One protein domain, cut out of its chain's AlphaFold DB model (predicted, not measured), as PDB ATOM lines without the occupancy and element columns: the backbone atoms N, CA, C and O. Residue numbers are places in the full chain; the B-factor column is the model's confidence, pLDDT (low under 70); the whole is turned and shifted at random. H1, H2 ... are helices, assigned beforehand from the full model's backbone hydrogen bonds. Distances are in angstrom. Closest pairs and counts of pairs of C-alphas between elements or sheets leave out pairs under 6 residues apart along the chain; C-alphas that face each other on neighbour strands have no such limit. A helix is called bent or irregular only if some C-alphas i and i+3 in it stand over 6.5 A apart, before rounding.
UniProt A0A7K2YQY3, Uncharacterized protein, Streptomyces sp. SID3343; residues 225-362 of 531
ATOM      1  N   ALA A 225     208.500 370.548 289.981       92.31
ATOM      2  CA  ALA A 225     208.681 370.571 291.431       92.31
ATOM      3  C   ALA A 225     209.260 369.246 291.960       92.31
ATOM      4  O   ALA A 225     209.237 368.214 291.280       92.31
ATOM      5  N   ASP A 226     209.759 369.275 293.193       93.12
ATOM      6  CA  ASP A 226     210.127 368.068 293.935       93.12
ATOM      7  C   ASP A 226     208.889 367.334 294.464       93.12
ATOM      8  O   ASP A 226     207.787 367.888 294.502       93.12
ATOM      9  N   ALA A 227     209.065 366.066 294.842       92.31
ATOM     10  CA  ALA A 227     207.975 365.262 295.379       92.31
ATOM     11  C   ALA A 227     207.507 365.848 296.723       92.31
ATOM     12  O   ALA A 227     208.345 366.115 297.591       92.31
ATOM     13  N   PRO A 228     206.195 366.070 296.918       94.62
ATOM     14  CA  PRO A 228     205.691 366.579 298.184       94.62
ATOM     15  C   PRO A 228     205.880 365.542 299.293       94.62
ATOM     16  O   PRO A 228     205.639 364.354 299.098       94.62
ATOM     17  N   THR A 229     206.271 366.012 300.476       91.69
ATOM     18  CA  THR A 229     206.454 365.185 301.681       91.69
ATOM     19  C   THR A 229     205.304 365.319 302.681       91.69
ATOM     20  O   THR A 229     205.282 364.622 303.690       91.69
ATOM     21  N   ASP A 230     204.338 366.205 302.418       92.62
ATOM     22  CA  ASP A 230     203.152 366.364 303.259       92.62
ATOM     23  C   ASP A 230     202.253 365.121 303.169       92.62
ATOM     24  O   ASP A 230     201.881 364.675 302.081       92.62
ATOM     25  N   SER A 231     201.844 364.607 304.331       94.19
ATOM     26  CA  SER A 231     200.893 363.504 304.473       94.19
ATOM     27  C   SER A 231     199.570 363.715 303.727       94.19
ATOM     28  O   SER A 231     198.949 362.745 303.286       94.19
ATOM     29  N   ALA A 232     199.146 364.968 303.521       95.19
ATOM     30  CA  ALA A 232     197.967 365.283 302.718       95.19
ATOM     31  C   ALA A 232     198.114 364.822 301.255       95.19
ATOM     32  O   ALA A 232     197.115 364.487 300.616       95.19
ATOM     33  N   ALA A 233     199.345 364.757 300.733       96.31
ATOM     34  CA  ALA A 233     199.637 364.326 299.370       96.31
ATOM     35  C   ALA A 233     199.680 362.798 299.205       96.31
ATOM     36  O   ALA A 233     199.630 362.307 298.077       96.31
ATOM     37  N   PHE A 234     199.750 362.024 300.294       97.06
ATOM     38  CA  PHE A 234     199.984 360.577 300.237       97.06
ATOM     39  C   PHE A 234     199.006 359.793 299.350       97.06
ATOM     40  O   PHE A 234     199.486 358.936 298.606       97.06
ATOM     41  N   PRO A 235     197.682 360.061 299.329       95.19
ATOM     42  CA  PRO A 235     196.782 359.364 298.408       95.19
ATOM     43  C   PRO A 235     197.189 359.525 296.931       95.19
ATOM     44  O   PRO A 235     197.148 358.565 296.162       95.19
ATOM     45  N   TYR A 236     197.647 360.718 296.548       95.44
ATOM     46  CA  TYR A 236     198.119 361.013 295.197       95.44
ATOM     47  C   TYR A 236     199.490 360.384 294.915       95.44
ATOM     48  O   TYR A 236     199.727 359.895 293.813       95.44
ATOM     49  N   LEU A 237     200.378 360.340 295.915       96.81
ATOM     50  CA  LEU A 237     201.697 359.708 295.794       96.81
ATOM     51  C   LEU A 237     201.604 358.189 295.638       96.81
ATOM     52  O   LEU A 237     202.340 357.629 294.832       96.81
ATOM     53  N   TRP A 238     200.676 357.527 296.335       96.19
ATOM     54  CA  TRP A 238     200.364 356.113 296.105       96.19
ATOM     55  C   TRP A 238     199.929 355.865 294.661       96.19
ATOM     56  O   TRP A 238     200.484 354.995 293.990       96.19
ATOM     57  N   ALA A 239     198.975 356.660 294.166       92.69
ATOM     58  CA  ALA A 239     198.489 356.552 292.796       92.69
ATOM     59  C   ALA A 239     199.600 356.811 291.765       92.69
ATOM     60  O   ALA A 239     199.713 356.074 290.790       92.69
ATOM     61  N   ALA A 240     200.458 357.806 291.990       92.62
ATOM     62  CA  ALA A 240     201.599 358.090 291.125       92.62
ATOM     63  C   ALA A 240     202.667 356.984 291.157       92.62
ATOM     64  O   ALA A 240     203.185 356.590 290.112       92.62
ATOM     65  N   ALA A 241     202.978 356.446 292.337       93.56
ATOM     66  CA  ALA A 241     203.976 355.395 292.513       93.56
ATOM     67  C   ALA A 241     203.551 354.050 291.900       93.56
ATOM     68  O   ALA A 241     204.408 353.268 291.477       93.56
ATOM     69  N   ALA A 242     202.244 353.776 291.840       89.75
ATOM     70  CA  ALA A 242     201.688 352.555 291.255       89.75
ATOM     71  C   ALA A 242     201.705 352.557 289.714       89.75
ATOM     72  O   ALA A 242     201.511 351.514 289.088       89.75
ATOM     73  N   ARG A 243     201.929 353.711 289.075       83.12
ATOM     74  CA  ARG A 243     201.754 353.889 287.627       83.12
ATOM     75  C   ARG A 243     203.088 353.975 286.877       83.12
ATOM     76  O   ARG A 243     204.137 354.206 287.485       83.12
ATOM     77  N   PRO A 244     203.085 353.743 285.549       75.62
ATOM     78  CA  PRO A 244     204.255 353.984 284.713       75.62
ATOM     79  C   PRO A 244     204.743 355.428 284.840       75.62
ATOM     80  O   PRO A 244     203.952 356.350 285.037       75.62
ATOM     81  N   ALA A 245     206.054 355.620 284.717       78.44
ATOM     82  CA  ALA A 245     206.635 356.941 284.876       78.44
ATOM     83  C   ALA A 245     206.262 357.873 283.706       78.44
ATOM     84  O   ALA A 245     206.265 357.435 282.551       78.44
ATOM     85  N   PRO A 246     205.996 359.166 283.967       77.50
ATOM     86  CA  PRO A 246     205.881 360.167 282.916       77.50
ATOM     87  C   PRO A 246     207.180 360.264 282.097       77.50
ATOM     88  O   PRO A 246     208.267 360.270 282.679       77.50
ATOM     89  N   PRO A 247     207.105 360.474 280.767       72.31
ATOM     90  CA  PRO A 247     208.293 360.572 279.912       72.31
ATOM     91  C   PRO A 247     209.291 361.656 280.344       72.31
ATOM     92  O   PRO A 247     210.499 361.485 280.212       72.31
ATOM     93  N   ARG A 248     208.793 362.780 280.876       78.00
ATOM     94  CA  ARG A 248     209.629 363.898 281.350       78.00
ATOM     95  C   ARG A 248     210.233 363.675 282.737       78.00
ATOM     96  O   ARG A 248     211.128 364.422 283.122       78.00
ATOM     97  N   ARG A 249     209.741 362.692 283.495       82.88
ATOM     98  CA  ARG A 249     210.170 362.430 284.873       82.88
ATOM     99  C   ARG A 249     210.195 360.917 285.147       82.88
ATOM    100  O   ARG A 249     209.354 360.411 285.888       82.88
ATOM    101  N   PRO A 250     211.147 360.178 284.542       84.62
ATOM    102  CA  PRO A 250     211.214 358.718 284.648       84.62
ATOM    103  C   PRO A 250     211.436 358.220 286.089       84.62
ATOM    104  O   PRO A 250     211.088 357.085 286.406       84.62
ATOM    105  N   ASP A 251     211.971 359.067 286.973       89.12
ATOM    106  CA  ASP A 251     212.179 358.784 288.397       89.12
ATOM    107  C   ASP A 251     210.939 359.048 289.273       89.12
ATOM    108  O   ASP A 251     210.941 358.681 290.447       89.12
ATOM    109  N   ALA A 252     209.871 359.655 288.736       91.56
ATOM    110  CA  ALA A 252     208.730 360.109 289.535       91.56
ATOM    111  C   ALA A 252     208.061 359.006 290.376       91.56
ATOM    112  O   ALA A 252     207.842 359.253 291.564       91.56
ATOM    113  N   PRO A 253     207.779 357.787 289.865       90.88
ATOM    114  CA  PRO A 253     207.188 356.740 290.700       90.88
ATOM    115  C   PRO A 253     208.074 356.355 291.889       90.88
ATOM    116  O   PRO A 253     207.567 356.101 292.980       90.88
ATOM    117  N   THR A 254     209.397 356.343 291.695       91.44
ATOM    118  CA  THR A 254     210.366 356.068 292.763       91.44
ATOM    119  C   THR A 254     210.373 357.198 293.788       91.44
ATOM    120  O   THR A 254     210.229 356.929 294.974       91.44
ATOM    121  N   ARG A 255     210.424 358.464 293.354       94.69
ATOM    122  CA  ARG A 255     210.371 359.634 294.254       94.69
ATOM    123  C   ARG A 255     209.066 359.732 295.045       94.69
ATOM    124  O   ARG A 255     209.079 360.083 296.226       94.69
ATOM    125  N   CYS A 256     207.942 359.395 294.415       96.25
ATOM    126  CA  CYS A 256     206.649 359.321 295.087       96.25
ATOM    127  C   CYS A 256     206.661 358.230 296.166       96.25
ATOM    128  O   CYS A 256     206.242 358.489 297.290       96.25
ATOM    129  N   ALA A 257     207.200 357.044 295.861       95.81
ATOM    130  CA  ALA A 257     207.344 355.973 296.841       95.81
ATOM    131  C   ALA A 257     208.297 356.349 297.992       95.81
ATOM    132  O   ALA A 257     207.956 356.140 299.150       95.81
ATOM    133  N   GLU A 258     209.451 356.960 297.711       94.81
ATOM    134  CA  GLU A 258     210.373 357.470 298.742       94.81
ATOM    135  C   GLU A 258     209.667 358.439 299.702       94.81
ATOM    136  O   GLU A 258     209.836 358.348 300.917       94.81
ATOM    137  N   SER A 259     208.823 359.322 299.164       96.81
ATOM    138  CA  SER A 259     208.069 360.304 299.950       96.81
ATOM    139  C   SER A 259     207.028 359.652 300.868       96.81
ATOM    140  O   SER A 259     206.837 360.120 301.988       96.81
ATOM    141  N   LEU A 260     206.419 358.528 300.464       97.06
ATOM    142  CA  LEU A 260     205.549 357.731 301.344       97.06
ATOM    143  C   LEU A 260     206.306 357.174 302.564       97.06
ATOM    144  O   LEU A 260     205.714 356.974 303.619       97.06
ATOM    145  N   GLY A 261     207.617 356.948 302.444       94.06
ATOM    146  CA  GLY A 261     208.459 356.462 303.540       94.06
ATOM    147  C   GLY A 261     208.735 357.493 304.642       94.06
ATOM    148  O   GLY A 261     209.330 357.137 305.658       94.06
ATOM    149  N   THR A 262     208.326 358.757 304.465       94.50
ATOM    150  CA  THR A 262     208.585 359.844 305.431       94.50
ATOM    151  C   THR A 262     207.707 359.772 306.681       94.50
ATOM    152  O   THR A 262     208.197 360.046 307.775       94.50
ATOM    153  N   ASP A 263     206.450 359.344 306.538       94.75
ATOM    154  CA  ASP A 263     205.542 359.023 307.646       94.75
ATOM    155  C   ASP A 263     204.802 357.706 307.339       94.75
ATOM    156  O   ASP A 263     203.724 357.705 306.733       94.75
ATOM    157  N   PRO A 264     205.386 356.563 307.736       95.56
ATOM    158  CA  PRO A 264     204.871 355.243 307.389       95.56
ATOM    159  C   PRO A 264     203.461 354.939 307.889       95.56
ATOM    160  O   PRO A 264     202.686 354.294 307.178       95.56
ATOM    161  N   ALA A 265     203.100 355.411 309.085       95.50
ATOM    162  CA  ALA A 265     201.777 355.169 309.648       95.50
ATOM    163  C   ALA A 265     200.706 355.917 308.845       95.50
ATOM    164  O   ALA A 265     199.718 355.320 308.405       95.50
ATOM    165  N   LEU A 266     200.915 357.214 308.592       95.69
ATOM    166  CA  LEU A 266     199.980 357.994 307.789       95.69
ATOM    167  C   LEU A 266     199.955 357.535 306.329       95.69
ATOM    168  O   LEU A 266     198.877 357.532 305.730       95.69
ATOM    169  N   ALA A 267     201.085 357.096 305.769       97.00
ATOM    170  CA  ALA A 267     201.155 356.560 304.412       97.00
ATOM    171  C   ALA A 267     200.322 355.285 304.255       97.00
ATOM    172  O   ALA A 267     199.502 355.209 303.338       97.00
ATOM    173  N   LEU A 268     200.460 354.310 305.161       96.75
ATOM    174  CA  LEU A 268     199.654 353.085 305.123       96.75
ATOM    175  C   LEU A 268     198.164 353.366 305.354       96.75
ATOM    176  O   LEU A 268     197.322 352.788 304.668       96.75
ATOM    177  N   ILE A 269     197.811 354.305 306.240       95.81
ATOM    178  CA  ILE A 269     196.407 354.712 306.406       95.81
ATOM    179  C   ILE A 269     195.872 355.372 305.125       95.81
ATOM    180  O   ILE A 269     194.738 355.107 304.715       95.81
ATOM    181  N   ALA A 270     196.673 356.211 304.464       95.38
ATOM    182  CA  ALA A 270     196.298 356.886 303.225       95.38
ATOM    183  C   ALA A 270     196.089 355.922 302.045       95.38
ATOM    184  O   ALA A 270     195.311 356.258 301.151       95.38
ATOM    185  N   ALA A 271     196.690 354.724 302.063       94.00
ATOM    186  CA  ALA A 271     196.510 353.705 301.022       94.00
ATOM    187  C   ALA A 271     195.025 353.361 300.785       94.00
ATOM    188  O   ALA A 271     194.607 353.163 299.643       94.00
ATOM    189  N   SER A 272     194.203 353.396 301.843       90.56
ATOM    190  CA  SER A 272     192.750 353.156 301.777       90.56
ATOM    191  C   SER A 272     191.961 354.182 300.951       90.56
ATOM    192  O   SER A 272     190.838 353.920 300.529       90.56
ATOM    193  N   ARG A 273     192.541 355.359 300.693       88.19
ATOM    194  CA  ARG A 273     191.875 356.492 300.028       88.19
ATOM    195  C   ARG A 273     192.232 356.628 298.548       88.19
ATOM    196  O   ARG A 273     191.865 357.619 297.927       88.19
ATOM    197  N   THR A 274     192.972 355.671 298.003       85.31
ATOM    198  CA  THR A 274     193.577 355.761 296.665       85.31
ATOM    199  C   THR A 274     192.684 355.206 295.556       85.31
ATOM    200  O   THR A 274     192.876 355.539 294.392       85.31
ATOM    201  N   GLY A 275     191.721 354.339 295.899       81.31
ATOM    202  CA  GLY A 275     190.906 353.603 294.925       81.31
ATOM    203  C   GLY A 275     191.658 352.500 294.162       81.31
ATOM    204  O   GLY A 275     191.047 351.839 293.318       81.31
ATOM    205  N   LEU A 276     192.945 352.296 294.472       85.06
ATOM    206  CA  LEU A 276     193.796 351.244 293.917       85.06
ATOM    207  C   LEU A 276     193.332 349.857 294.383       85.06
ATOM    208  O   LEU A 276     192.773 349.706 295.472       85.06
ATOM    209  N   ALA A 277     193.566 348.831 293.567       84.62
ATOM    210  CA  ALA A 277     193.436 347.449 294.017       84.62
ATOM    211  C   ALA A 277     194.593 347.065 294.946       84.62
ATOM    212  O   ALA A 277     195.653 347.688 294.963       84.62
ATOM    213  N   ALA A 278     194.383 345.990 295.704       84.94
ATOM    214  CA  ALA A 278     195.372 345.477 296.641       84.94
ATOM    215  C   ALA A 278     196.709 345.108 295.968       84.94
ATOM    216  O   ALA A 278     197.758 345.312 296.568       84.94
ATOM    217  N   ASP A 279     196.688 344.615 294.726       85.81
ATOM    218  CA  ASP A 279     197.884 344.282 293.944       85.81
ATOM    219  C   ASP A 279     198.664 345.527 293.486       85.81
ATOM    220  O   ASP A 279     199.894 345.530 293.518       85.81
ATOM    221  N   GLU A 280     197.972 346.619 293.145       89.00
ATOM    222  CA  GLU A 280     198.592 347.904 292.777       89.00
ATOM    223  C   GLU A 280     199.349 348.560 293.941       89.00
ATOM    224  O   GLU A 280     200.281 349.335 293.717       89.00
ATOM    225  N   LEU A 281     198.978 348.242 295.185       93.38
ATOM    226  CA  LEU A 281     199.645 348.758 296.382       93.38
ATOM    227  C   LEU A 281     200.992 348.075 296.653       93.38
ATOM    228  O   LEU A 281     201.842 348.654 297.324       93.38
ATOM    229  N   VAL A 282     201.239 346.874 296.128       95.75
ATOM    230  CA  VAL A 282     202.416 346.075 296.512       95.75
ATOM    231  C   VAL A 282     203.723 346.734 296.066       95.75
ATOM    232  O   VAL A 282     204.665 346.858 296.848       95.75
ATOM    233  N   VAL A 283     203.785 347.218 294.824       95.19
ATOM    234  CA  VAL A 283     205.008 347.827 294.275       95.19
ATOM    235  C   VAL A 283     205.392 349.121 295.009       95.19
ATOM    236  O   VAL A 283     206.549 349.228 295.429       95.19
ATOM    237  N   PRO A 284     204.487 350.102 295.219       96.50
ATOM    238  CA  PRO A 284     204.821 351.281 296.015       96.50
ATOM    239  C   PRO A 284     205.160 350.941 297.468       96.50
ATOM    240  O   PRO A 284     206.071 351.552 298.024       96.50
ATOM    241  N   LEU A 285     204.491 349.952 298.070       97.75
ATOM    242  CA  LEU A 285     204.750 349.492 299.439       97.75
ATOM    243  C   LEU A 285     206.177 348.942 299.603       97.75
ATOM    244  O   LEU A 285     206.838 349.234 300.600       97.75
ATOM    245  N   ILE A 286     206.679 348.198 298.613       97.56
ATOM    246  CA  ILE A 286     208.065 347.703 298.589       97.56
ATOM    247  C   ILE A 286     209.048 348.862 298.375       97.56
ATOM    248  O   ILE A 286     209.976 349.045 299.160       97.56
ATOM    249  N   ARG A 287     208.836 349.687 297.341       95.94
ATOM    250  CA  ARG A 287     209.768 350.775 296.973       95.94
ATOM    251  C   ARG A 287     209.940 351.821 298.071       95.94
ATOM    252  O   ARG A 287     211.048 352.289 298.317       95.94
ATOM    253  N   SER A 288     208.848 352.155 298.747       96.69
ATOM    254  CA  SER A 288     208.838 353.094 299.874       96.69
ATOM    255  C   SER A 288     209.562 352.557 301.113       96.69
ATOM    256  O   SER A 288     209.928 353.330 301.997       96.69
ATOM    257  N   GLY A 289     209.801 351.243 301.188       96.69
ATOM    258  CA  GLY A 289     210.319 350.586 302.385       96.69
ATOM    259  C   GLY A 289     209.273 350.379 303.476       96.69
ATOM    260  O   GLY A 289     209.639 350.023 304.594       96.69
ATOM    261  N   LEU A 290     207.985 350.587 303.182       97.31
ATOM    262  CA  LEU A 290     206.903 350.364 304.144       97.31
ATOM    263  C   LEU A 290     206.775 348.882 304.520       97.31
ATOM    264  O   LEU A 290     206.508 348.581 305.682       97.31
ATOM    265  N   ALA A 291     207.068 347.960 303.589       97.19
ATOM    266  CA  ALA A 291     207.218 346.529 303.893       97.19
ATOM    267  C   ALA A 291     208.239 346.257 305.007       97.19
ATOM    268  O   ALA A 291     208.084 345.301 305.758       97.19
ATOM    269  N   ALA A 292     209.275 347.087 305.111       96.56
ATOM    270  CA  ALA A 292     210.373 346.936 306.056       96.56
ATOM    271  C   ALA A 292     210.266 347.872 307.266       96.56
ATOM    272  O   ALA A 292     211.209 347.995 308.050       96.56
ATOM    273  N   HIS A 293     209.136 348.563 307.423       95.31
ATOM    274  CA  HIS A 293     208.957 349.495 308.520       95.31
ATOM    275  C   HIS A 293     208.496 348.794 309.801       95.31
ATOM    276  O   HIS A 293     207.639 347.906 309.773       95.31
ATOM    277  N   ARG A 294     209.056 349.239 310.934       90.31
ATOM    278  CA  ARG A 294     208.688 348.785 312.277       90.31
ATOM    279  C   ARG A 294     207.619 349.684 312.873       90.31
ATOM    280  O   ARG A 294     207.886 350.855 313.128       90.31
ATOM    281  N   PHE A 295     206.487 349.104 313.238       90.88
ATOM    282  CA  PHE A 295     205.544 349.743 314.148       90.88
ATOM    283  C   PHE A 295     205.820 349.226 315.560       90.88
ATOM    284  O   PHE A 295     205.990 348.026 315.762       90.88
ATOM    285  N   ARG A 296     205.980 350.134 316.527       85.75
ATOM    286  CA  ARG A 296     206.151 349.764 317.947       85.75
ATOM    287  C   ARG A 296     204.828 349.731 318.694       85.75
ATOM    288  O   ARG A 296     204.703 349.005 319.665       85.75
ATOM    289  N   GLU A 297     203.887 350.534 318.229       86.75
ATOM    290  CA  GLU A 297     202.577 350.745 318.823       86.75
ATOM    291  C   GLU A 297     201.554 350.790 317.691       86.75
ATOM    292  O   GLU A 297     201.893 351.161 316.560       86.75
ATOM    293  N   MET A 298     200.315 350.416 317.999       87.19
ATOM    294  CA  MET A 298     199.194 350.482 317.072       87.19
ATOM    295  C   MET A 298     198.733 351.941 316.886       87.19
ATOM    296  O   MET A 298     198.222 352.547 317.831       87.19
ATOM    297  N   PRO A 299     198.837 352.536 315.682       83.25
ATOM    298  CA  PRO A 299     198.394 353.908 315.477       83.25
ATOM    299  C   PRO A 299     196.886 353.974 315.195       83.25
ATOM    300  O   PRO A 299     196.422 353.529 314.149       83.25
ATOM    301  N   ALA A 300     196.132 354.640 316.073       88.00
ATOM    302  CA  ALA A 300     194.715 354.976 315.876       88.00
ATOM    303  C   ALA A 300     193.844 353.780 315.402       88.00
ATOM    304  O   ALA A 300     193.391 353.779 314.248       88.00
ATOM    305  N   PRO A 301     193.549 352.805 316.285       90.25
ATOM    306  CA  PRO A 301     192.877 351.545 315.949       90.25
ATOM    307  C   PRO A 301     191.640 351.671 315.042       90.25
ATOM    308  O   PRO A 301     191.501 350.975 314.033       90.25
ATOM    309  N   GLN A 302     190.777 352.652 315.322       89.50
ATOM    310  CA  GLN A 302     189.554 352.916 314.555       89.50
ATOM    311  C   GLN A 302     189.805 353.298 313.091       89.50
ATOM    312  O   GLN A 302     188.975 353.026 312.220       89.50
ATOM    313  N   ARG A 303     190.938 353.949 312.798       91.88
ATOM    314  CA  ARG A 303     191.335 354.264 311.420       91.88
ATOM    315  C   ARG A 303     191.804 352.997 310.716       91.88
ATOM    316  O   ARG A 303     191.383 352.772 309.585       91.88
ATOM    317  N   VAL A 304     192.598 352.163 311.388       93.94
ATOM    318  CA  VAL A 304     193.130 350.901 310.841       93.94
ATOM    319  C   VAL A 304     192.010 349.914 310.511       93.94
ATOM    320  O   VAL A 304     192.052 349.285 309.455       93.94
ATOM    321  N   LEU A 305     190.948 349.857 311.323       91.12
ATOM    322  CA  LEU A 305     189.757 349.049 311.026       91.12
ATOM    323  C   LEU A 305     189.150 349.358 309.648       91.12
ATOM    324  O   LEU A 305     188.721 348.440 308.958       91.12
ATOM    325  N   ARG A 306     189.161 350.624 309.209       90.38
ATOM    326  CA  ARG A 306     188.680 351.009 307.866       90.38
ATOM    327  C   ARG A 306     189.667 350.630 306.766       90.38
ATOM    328  O   ARG A 306     189.258 350.307 305.657       90.38
ATOM    329  N   VAL A 307     190.967 350.642 307.064       93.50
ATOM    330  CA  VAL A 307     192.012 350.258 306.099       93.50
ATOM    331  C   VAL A 307     191.861 348.789 305.692       93.50
ATOM    332  O   VAL A 307     192.051 348.476 304.519       93.50
ATOM    333  N   TRP A 308     191.430 347.907 306.603       91.69
ATOM    334  CA  TRP A 308     191.166 346.484 306.322       91.69
ATOM    335  C   TRP A 308     190.154 346.231 305.192       91.69
ATOM    336  O   TRP A 308     190.182 345.171 304.562       91.69
ATOM    337  N   GLU A 309     189.255 347.177 304.910       86.19
ATOM    338  CA  GLU A 309     188.248 347.032 303.854       86.19
ATOM    339  C   GLU A 309     188.851 347.167 302.453       86.19
ATOM    340  O   GLU A 309     188.454 346.451 301.537       86.19
ATOM    341  N   THR A 310     189.828 348.057 302.298       86.31
ATOM    342  CA  THR A 310     190.341 348.486 300.988       86.31
ATOM    343  C   THR A 310     191.809 348.134 300.753       86.31
ATOM    344  O   THR A 310     192.227 347.997 299.610       86.31
ATOM    345  N   ALA A 311     192.601 348.005 301.819       93.31
ATOM    346  CA  ALA A 311     194.045 347.790 301.777       93.31
ATOM    347  C   ALA A 311     194.478 346.816 302.898       93.31
ATOM    348  O   ALA A 311     195.167 347.218 303.837       93.31
ATOM    349  N   PRO A 312     194.075 345.531 302.827       92.81
ATOM    350  CA  PRO A 312     194.272 344.565 303.911       92.81
ATOM    351  C   PRO A 312     195.745 344.350 304.272       92.81
ATOM    352  O   PRO A 312     196.069 344.302 305.451       92.81
ATOM    353  N   LEU A 313     196.656 344.325 303.292       95.31
ATOM    354  CA  LEU A 313     198.091 344.208 303.565       95.31
ATOM    355  C   LEU A 313     198.629 345.409 304.364       95.31
ATOM    356  O   LEU A 313     199.375 345.234 305.320       95.31
ATOM    357  N   ALA A 314     198.217 346.633 304.016       96.06
ATOM    358  CA  ALA A 314     198.598 347.831 304.768       96.06
ATOM    359  C   ALA A 314     198.060 347.779 306.207       96.06
ATOM    360  O   ALA A 314     198.773 348.120 307.149       96.06
ATOM    361  N   ALA A 315     196.819 347.316 306.373       95.75
ATOM    362  CA  ALA A 315     196.203 347.151 307.681       95.75
ATOM    363  C   ALA A 315     196.897 346.069 308.523       95.75
ATOM    364  O   ALA A 315     197.124 346.292 309.710       95.75
ATOM    365  N   LEU A 316     197.301 344.946 307.917       96.19
ATOM    366  CA  LEU A 316     198.081 343.905 308.583       96.19
ATOM    367  C   LEU A 316     199.408 344.458 309.109       96.19
ATOM    368  O   LEU A 316     199.719 344.260 310.276       96.19
ATOM    369  N   LEU A 317     200.158 345.199 308.285       96.19
ATOM    370  CA  LEU A 317     201.438 345.780 308.704       96.19
ATOM    371  C   LEU A 317     201.276 346.787 309.851       96.19
ATOM    372  O   LEU A 317     202.088 346.793 310.770       96.19
ATOM    373  N   LEU A 318     200.213 347.600 309.834       96.50
ATOM    374  CA  LEU A 318     199.858 348.471 310.962       96.50
ATOM    375  C   LEU A 318     199.460 347.666 312.212       96.50
ATOM    376  O   LEU A 318     199.670 348.134 313.326       96.50
ATOM    377  N   THR A 319     198.926 346.454 312.018       95.62
ATOM    378  CA  THR A 319     198.508 345.515 313.076       95.62
ATOM    379  C   THR A 319     199.623 344.628 313.615       95.62
ATOM    380  O   THR A 319     199.441 343.983 314.644       95.62
ATOM    381  N   SER A 320     200.807 344.697 313.008       94.12
ATOM    382  CA  SER A 320     202.027 343.998 313.423       94.12
ATOM    383  C   SER A 320     202.275 343.987 314.945       94.12
ATOM    384  O   SER A 320     202.477 342.898 315.483       94.12
ATOM    385  N   PRO A 321     202.170 345.117 315.684       93.44
ATOM    386  CA  PRO A 321     202.456 345.132 317.123       93.44
ATOM    387  C   PRO A 321     201.510 344.269 317.968       93.44
ATOM    388  O   PRO A 321     201.878 343.884 319.071       93.44
ATOM    389  N   LEU A 322     200.302 343.984 317.470       94.25
ATOM    390  CA  LEU A 322     199.298 343.206 318.195       94.25
ATOM    391  C   LEU A 322     199.359 341.707 317.874       94.25
ATOM    392  O   LEU A 322     198.789 340.906 318.608       94.25
ATOM    393  N   LEU A 323     200.036 341.302 316.794       94.62
ATOM    394  CA  LEU A 323     200.062 339.903 316.355       94.62
ATOM    395  C   LEU A 323     200.547 338.904 317.423       94.62
ATOM    396  O   LEU A 323     199.974 337.812 317.475       94.62
ATOM    397  N   PRO A 324     201.518 339.229 318.304       93.31
ATOM    398  CA  PRO A 324     201.923 338.322 319.376       93.31
ATOM    399  C   PRO A 324     200.785 337.902 320.321       93.31
ATOM    400  O   PRO A 324     200.797 336.772 320.803       93.31
ATOM    401  N   TYR A 325     199.751 338.729 320.516       93.44
ATOM    402  CA  TYR A 325     198.568 338.385 321.327       93.44
ATOM    403  C   TYR A 325     197.691 337.283 320.705       93.44
ATOM    404  O   TYR A 325     196.863 336.686 321.388       93.44
ATOM    405  N   LEU A 326     197.887 336.956 319.424       92.94
ATOM    406  CA  LEU A 326     197.241 335.815 318.762       92.94
ATOM    407  C   LEU A 326     198.080 334.526 318.811       92.94
ATOM    408  O   LEU A 326     197.627 333.492 318.319       92.94
ATOM    409  N   SER A 327     199.283 334.559 319.394       92.00
ATOM    410  CA  SER A 327     200.177 333.392 319.475       92.00
ATOM    411  C   SER A 327     199.698 332.314 320.453       92.00
ATOM    412  O   SER A 327     200.056 331.146 320.311       92.00
ATOM    413  N   GLY A 328     198.901 332.697 321.457       88.38
ATOM    414  CA  GLY A 328     198.547 331.837 322.589       88.38
ATOM    415  C   GLY A 328     199.672 331.658 323.618       88.38
ATOM    416  O   GLY A 328     199.538 330.834 324.524       88.38
ATOM    417  N   HIS A 329     200.774 332.404 323.497       90.19
ATOM    418  CA  HIS A 329     201.877 332.369 324.451       90.19
ATOM    419  C   HIS A 329     201.535 333.132 325.742       90.19
ATOM    420  O   HIS A 329     200.929 334.199 325.710       90.19
ATOM    421  N   ALA A 330     201.971 332.617 326.896       88.62
ATOM    422  CA  ALA A 330     201.570 333.128 328.215       88.62
ATOM    423  C   ALA A 330     202.051 334.557 328.536       88.62
ATOM    424  O   ALA A 330     201.561 335.159 329.485       88.62
ATOM    425  N   LEU A 331     203.026 335.080 327.784       89.12
ATOM    426  CA  LEU A 331     203.515 336.459 327.932       89.12
ATOM    427  C   LEU A 331     202.633 337.500 327.228       89.12
ATOM    428  O   LEU A 331     202.883 338.688 327.388       89.12
ATOM    429  N   TRP A 332     201.647 337.062 326.444       90.56
ATOM    430  CA  TRP A 332     200.809 337.925 325.619       90.56
ATOM    431  C   TRP A 332     199.338 337.648 325.922       90.56
ATOM    432  O   TRP A 332     198.682 336.890 325.207       90.56
ATOM    433  N   ASP A 333     198.839 338.225 327.016       91.38
ATOM    434  CA  ASP A 333     197.462 338.027 327.476       91.38
ATOM    435  C   ASP A 333     196.494 338.974 326.739       91.38
ATOM    436  O   ASP A 333     196.598 340.190 326.906       91.38
ATOM    437  N   PRO A 334     195.545 338.466 325.925       90.38
ATOM    438  CA  PRO A 334     194.582 339.309 325.222       90.38
ATOM    439  C   PRO A 334     193.783 340.238 326.142       90.38
ATOM    440  O   PRO A 334     193.395 341.312 325.696       90.38
ATOM    441  N   ASP A 335     193.589 339.882 327.419       91.50
ATOM    442  CA  ASP A 335     192.863 340.714 328.389       91.50
ATOM    443  C   ASP A 335     193.564 342.063 328.681       91.50
ATOM    444  O   ASP A 335     192.950 342.971 329.248       91.50
ATOM    445  N   GLU A 336     194.829 342.233 328.274       91.75
ATOM    446  CA  GLU A 336     195.563 343.504 328.348       91.75
ATOM    447  C   GLU A 336     195.115 344.537 327.302       91.75
ATOM    448  O   GLU A 336     195.380 345.730 327.464       91.75
ATOM    449  N   LEU A 337     194.458 344.089 326.230       92.94
ATOM    450  CA  LEU A 337     194.125 344.917 325.075       92.94
ATOM    451  C   LEU A 337     192.831 345.699 325.276       92.94
ATOM    452  O   LEU A 337     191.855 345.220 325.865       92.94
ATOM    453  N   ASP A 338     192.767 346.892 324.692       92.38
ATOM    454  CA  ASP A 338     191.526 347.656 324.674       92.38
ATOM    455  C   ASP A 338     190.475 347.041 323.707       92.38
ATOM    456  O   ASP A 338     190.776 346.134 322.916       92.38
ATOM    457  N   PRO A 339     189.198 347.474 323.759       93.00
ATOM    458  CA  PRO A 339     188.159 346.936 322.878       93.00
ATOM    459  C   PRO A 339     188.402 347.157 321.374       93.00
ATOM    460  O   PRO A 339     187.970 346.334 320.560       93.00
ATOM    461  N   ASP A 340     189.058 348.252 320.986       90.94
ATOM    462  CA  ASP A 340     189.340 348.558 319.583       90.94
ATOM    463  C   ASP A 340     190.506 347.689 319.061       90.94
ATOM    464  O   ASP A 340     190.475 347.224 317.917       90.94
ATOM    465  N   GLU A 341     191.500 347.400 319.901       93.38
ATOM    466  CA  GLU A 341     192.595 346.461 319.630       93.38
ATOM    467  C   GLU A 341     192.092 345.018 319.496       93.38
ATOM    468  O   GLU A 341     192.429 344.325 318.531       93.38
ATOM    469  N   HIS A 342     191.179 344.590 320.373       93.81
ATOM    470  CA  HIS A 342     190.466 343.318 320.221       93.81
ATOM    471  C   HIS A 342     189.725 343.226 318.882       93.81
ATOM    472  O   HIS A 342     189.761 342.196 318.200       93.81
ATOM    473  N   ALA A 343     189.052 344.306 318.472       93.06
ATOM    474  CA  ALA A 343     188.339 344.340 317.200       93.06
ATOM    475  C   ALA A 343     189.288 344.200 315.996       93.06
ATOM    476  O   ALA A 343     188.906 343.591 314.989       93.06
ATOM    477  N   LEU A 344     190.516 344.722 316.093       93.19
ATOM    478  CA  LEU A 344     191.557 344.562 315.076       93.19
ATOM    479  C   LEU A 344     192.087 343.133 315.005       93.19
ATOM    480  O   LEU A 344     192.164 342.581 313.906       93.19
ATOM    481  N   LEU A 345     192.372 342.497 316.140       93.56
ATOM    482  CA  LEU A 345     192.775 341.087 316.157       93.56
ATOM    483  C   LEU A 345     191.687 340.174 315.582       93.56
ATOM    484  O   LEU A 345     191.970 339.286 314.777       93.56
ATOM    485  N   ALA A 346     190.417 340.475 315.857       91.94
ATOM    486  CA  ALA A 346     189.300 339.785 315.220       91.94
ATOM    487  C   ALA A 346     189.228 340.017 313.692       91.94
ATOM    488  O   ALA A 346     188.636 339.209 312.973       91.94
ATOM    489  N   GLN A 347     189.767 341.121 313.154       92.81
ATOM    490  CA  GLN A 347     189.915 341.286 311.699       92.81
ATOM    491  C   GLN A 347     191.040 340.417 311.143       92.81
ATOM    492  O   GLN A 347     190.823 339.787 310.108       92.81
ATOM    493  N   VAL A 348     192.184 340.330 311.830       92.19
ATOM    494  CA  VAL A 348     193.293 339.441 311.438       92.19
ATOM    495  C   VAL A 348     192.787 338.007 311.306       92.19
ATOM    496  O   VAL A 348     192.922 337.400 310.247       92.19
ATOM    497  N   ASP A 349     192.083 337.503 312.318       88.25
ATOM    498  CA  ASP A 349     191.515 336.154 312.295       88.25
ATOM    499  C   ASP A 349     190.537 335.927 311.137       88.25
ATOM    500  O   ASP A 349     190.591 334.906 310.445       88.25
ATOM    501  N   ARG A 350     189.642 336.891 310.888       89.75
ATOM    502  CA  ARG A 350     188.653 336.787 309.806       89.75
ATOM    503  C   ARG A 350     189.291 336.817 308.419       89.75
ATOM    504  O   ARG A 350     188.775 336.168 307.510       89.75
ATOM    505  N   ARG A 351     190.360 337.597 308.238       88.25
ATOM    506  CA  ARG A 351     190.940 337.911 306.923       88.25
ATOM    507  C   ARG A 351     192.147 337.056 306.557       88.25
ATOM    508  O   ARG A 351     192.367 336.850 305.369       88.25
ATOM    509  N   CYS A 352     192.887 336.543 307.535       87.62
ATOM    510  CA  CYS A 352     194.144 335.825 307.305       87.62
ATOM    511  C   CYS A 352     194.027 334.309 307.540       87.62
ATOM    512  O   CYS A 352     194.864 333.549 307.056       87.62
ATOM    513  N   GLY A 353     192.949 333.860 308.189       88.94
ATOM    514  CA  GLY A 353     192.572 332.450 308.245       88.94
ATOM    515  C   GLY A 353     193.426 331.588 309.186       88.94
ATOM    516  O   GLY A 353     194.278 332.089 309.921       88.94
ATOM    517  N   PRO A 354     193.195 330.262 309.195       90.44
ATOM    518  CA  PRO A 354     193.795 329.350 310.169       90.44
ATOM    519  C   PRO A 354     195.317 329.212 310.027       90.44
ATOM    520  O   PRO A 354     196.001 329.068 311.038       90.44
ATOM    521  N   THR A 355     195.859 329.303 308.809       91.12
ATOM    522  CA  THR A 355     197.309 329.232 308.563       91.12
ATOM    523  C   THR A 355     198.064 330.321 309.325       91.12
ATOM    524  O   THR A 355     199.100 330.042 309.919       91.12
ATOM    525  N   ALA A 356     197.523 331.544 309.386       93.12
ATOM    526  CA  ALA A 356     198.134 332.636 310.141       93.12
ATOM    527  C   ALA A 356     198.241 332.314 311.642       93.12
ATOM    528  O   ALA A 356     199.284 332.554 312.245       93.12
ATOM    529  N   ARG A 357     197.207 331.700 312.237       91.69
ATOM    530  CA  ARG A 357     197.231 331.277 313.649       91.69
ATOM    531  C   ARG A 357     198.273 330.199 313.919       91.69
ATOM    532  O   ARG A 357     198.957 330.262 314.931       91.69
ATOM    533  N   VAL A 358     198.403 329.223 313.016       93.25
ATOM    534  CA  VAL A 358     199.425 328.170 313.135       93.25
ATOM    535  C   VAL A 358     200.820 328.788 313.148       93.25
ATOM    536  O   VAL A 358     201.617 328.449 314.014       93.25
ATOM    537  N   LEU A 359     201.093 329.728 312.240       93.12
ATOM    538  CA  LEU A 359     202.380 330.423 312.169       93.12
ATOM    539  C   LEU A 359     202.664 331.253 313.425       93.12
ATOM    540  O   LEU A 359     203.757 331.175 313.979       93.12
ATOM    541  N   LEU A 360     201.671 332.002 313.910       94.00
ATOM    542  CA  LEU A 360     201.802 332.802 315.130       94.00
ATOM    543  C   LEU A 360     202.026 331.944 316.379       94.00
ATOM    544  O   LEU A 360     202.721 332.378 317.289       94.00
ATOM    545  N   ALA A 361     201.496 330.721 316.403       92.38
ATOM    546  CA  ALA A 361     201.740 329.732 317.451       92.38
ATOM    547  C   ALA A 361     203.095 328.997 317.309       92.38
ATOM    548  O   ALA A 361     203.320 327.991 317.980       92.38
ATOM    549  N   GLY A 362     203.981 329.443 316.407       88.62
ATOM    550  CA  GLY A 362     205.277 328.800 316.151       88.62
ATOM    551  C   GLY A 362     205.174 327.464 315.407       88.62
ATOM    552  O   GLY A 362     206.080 326.636 315.480       88.62
TER     553      GLY A 362
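This is residues 225 to 362 of the 531 residues of an uncharacterized protein of Streptomyces sp. SID3343 (UniProt A0A7K2YQY3). The domain is a rod of short, crossed helices: H1 and H2 form a hairpin at one end with H4 packed across them, and H5, H6 and H7 pack together toward the other end. H3 lies between the two groups and packs on H1, H5 and H6, while H7 has a sharp kink near residue 354. The printed part has 138 residues with seven named helices, H1 to H7 in chain order, and no named strand; its class is all helix, with 81 residues in the helices. It is compact by its radius of gyration of the C-alphas, 16.2 A, and spans 56 by 26 by 22 A.

H1, residues 231 to 241, and H2, residues 252 to 260, touch as a helical hairpin at a steep tilt of 36 degrees, only just beyond shallow; their closest C-alphas, of Ala 241 and Pro 253, are 3.9 A apart. H3, residues 264 to 271, touches H1 at 64 degrees, a steep tilt, with the C-alphas of Pro 235 and Ala 270 closest at 5.4 A. H4, residues 282 to 287, is about perpendicular to H2 at 85 degrees and touches it, the C-alphas of Ala 257 and Pro 284 being closest at 5.4 A. H5, residues 301 to 310, touches H3, with the C-alphas of Ile 269 and Val 307 closest at 6.3 A. H6, residues 312 to 326, touches H3 with residues 314 to 318 alone; the closest C-alphas, of Leu 268 and Ala 314, are 5.4 A apart. H7, residues 339 to 360, touches H6 about perpendicular at 88 degrees, with the C-alphas of Leu 326 and Leu 360 closest at 6.6 A. H1 and H7 are apart. Each O i to N i+4 pair is within hydrogen-bond range in H2, H3 and H4, against 5 of 7 in H1, 3 of 6 in H5, 6 of 11 in H6 and 14 of 18 in H7.

H1 begins at C-alpha 231, (200.893, 363.504, 304.473), and is 14.8 A long; H2 is 12.5 A, H3 10.6 A, H4 8.7 A and H5 15.5 A. H6 is 17.5 A long and H7 21.1 A, ending at C-alpha 360, (201.802, 332.802, 315.130). Three helices are irregular: C-alphas 232 and 235 in H1 are 7.4 A apart, 318 and 321 in H6 7.5 A, and 351 and 354 in H7 9.6 A.

The two C-alphas farthest apart, of Arg 248 and Ala 330, are 56.6 A from each other. The links H4 to H5 and H6 to H7 are long, with 13 and 12 residues. The printed part has no cut, its mean pLDDT is 91.7, and no printed residue is under 70.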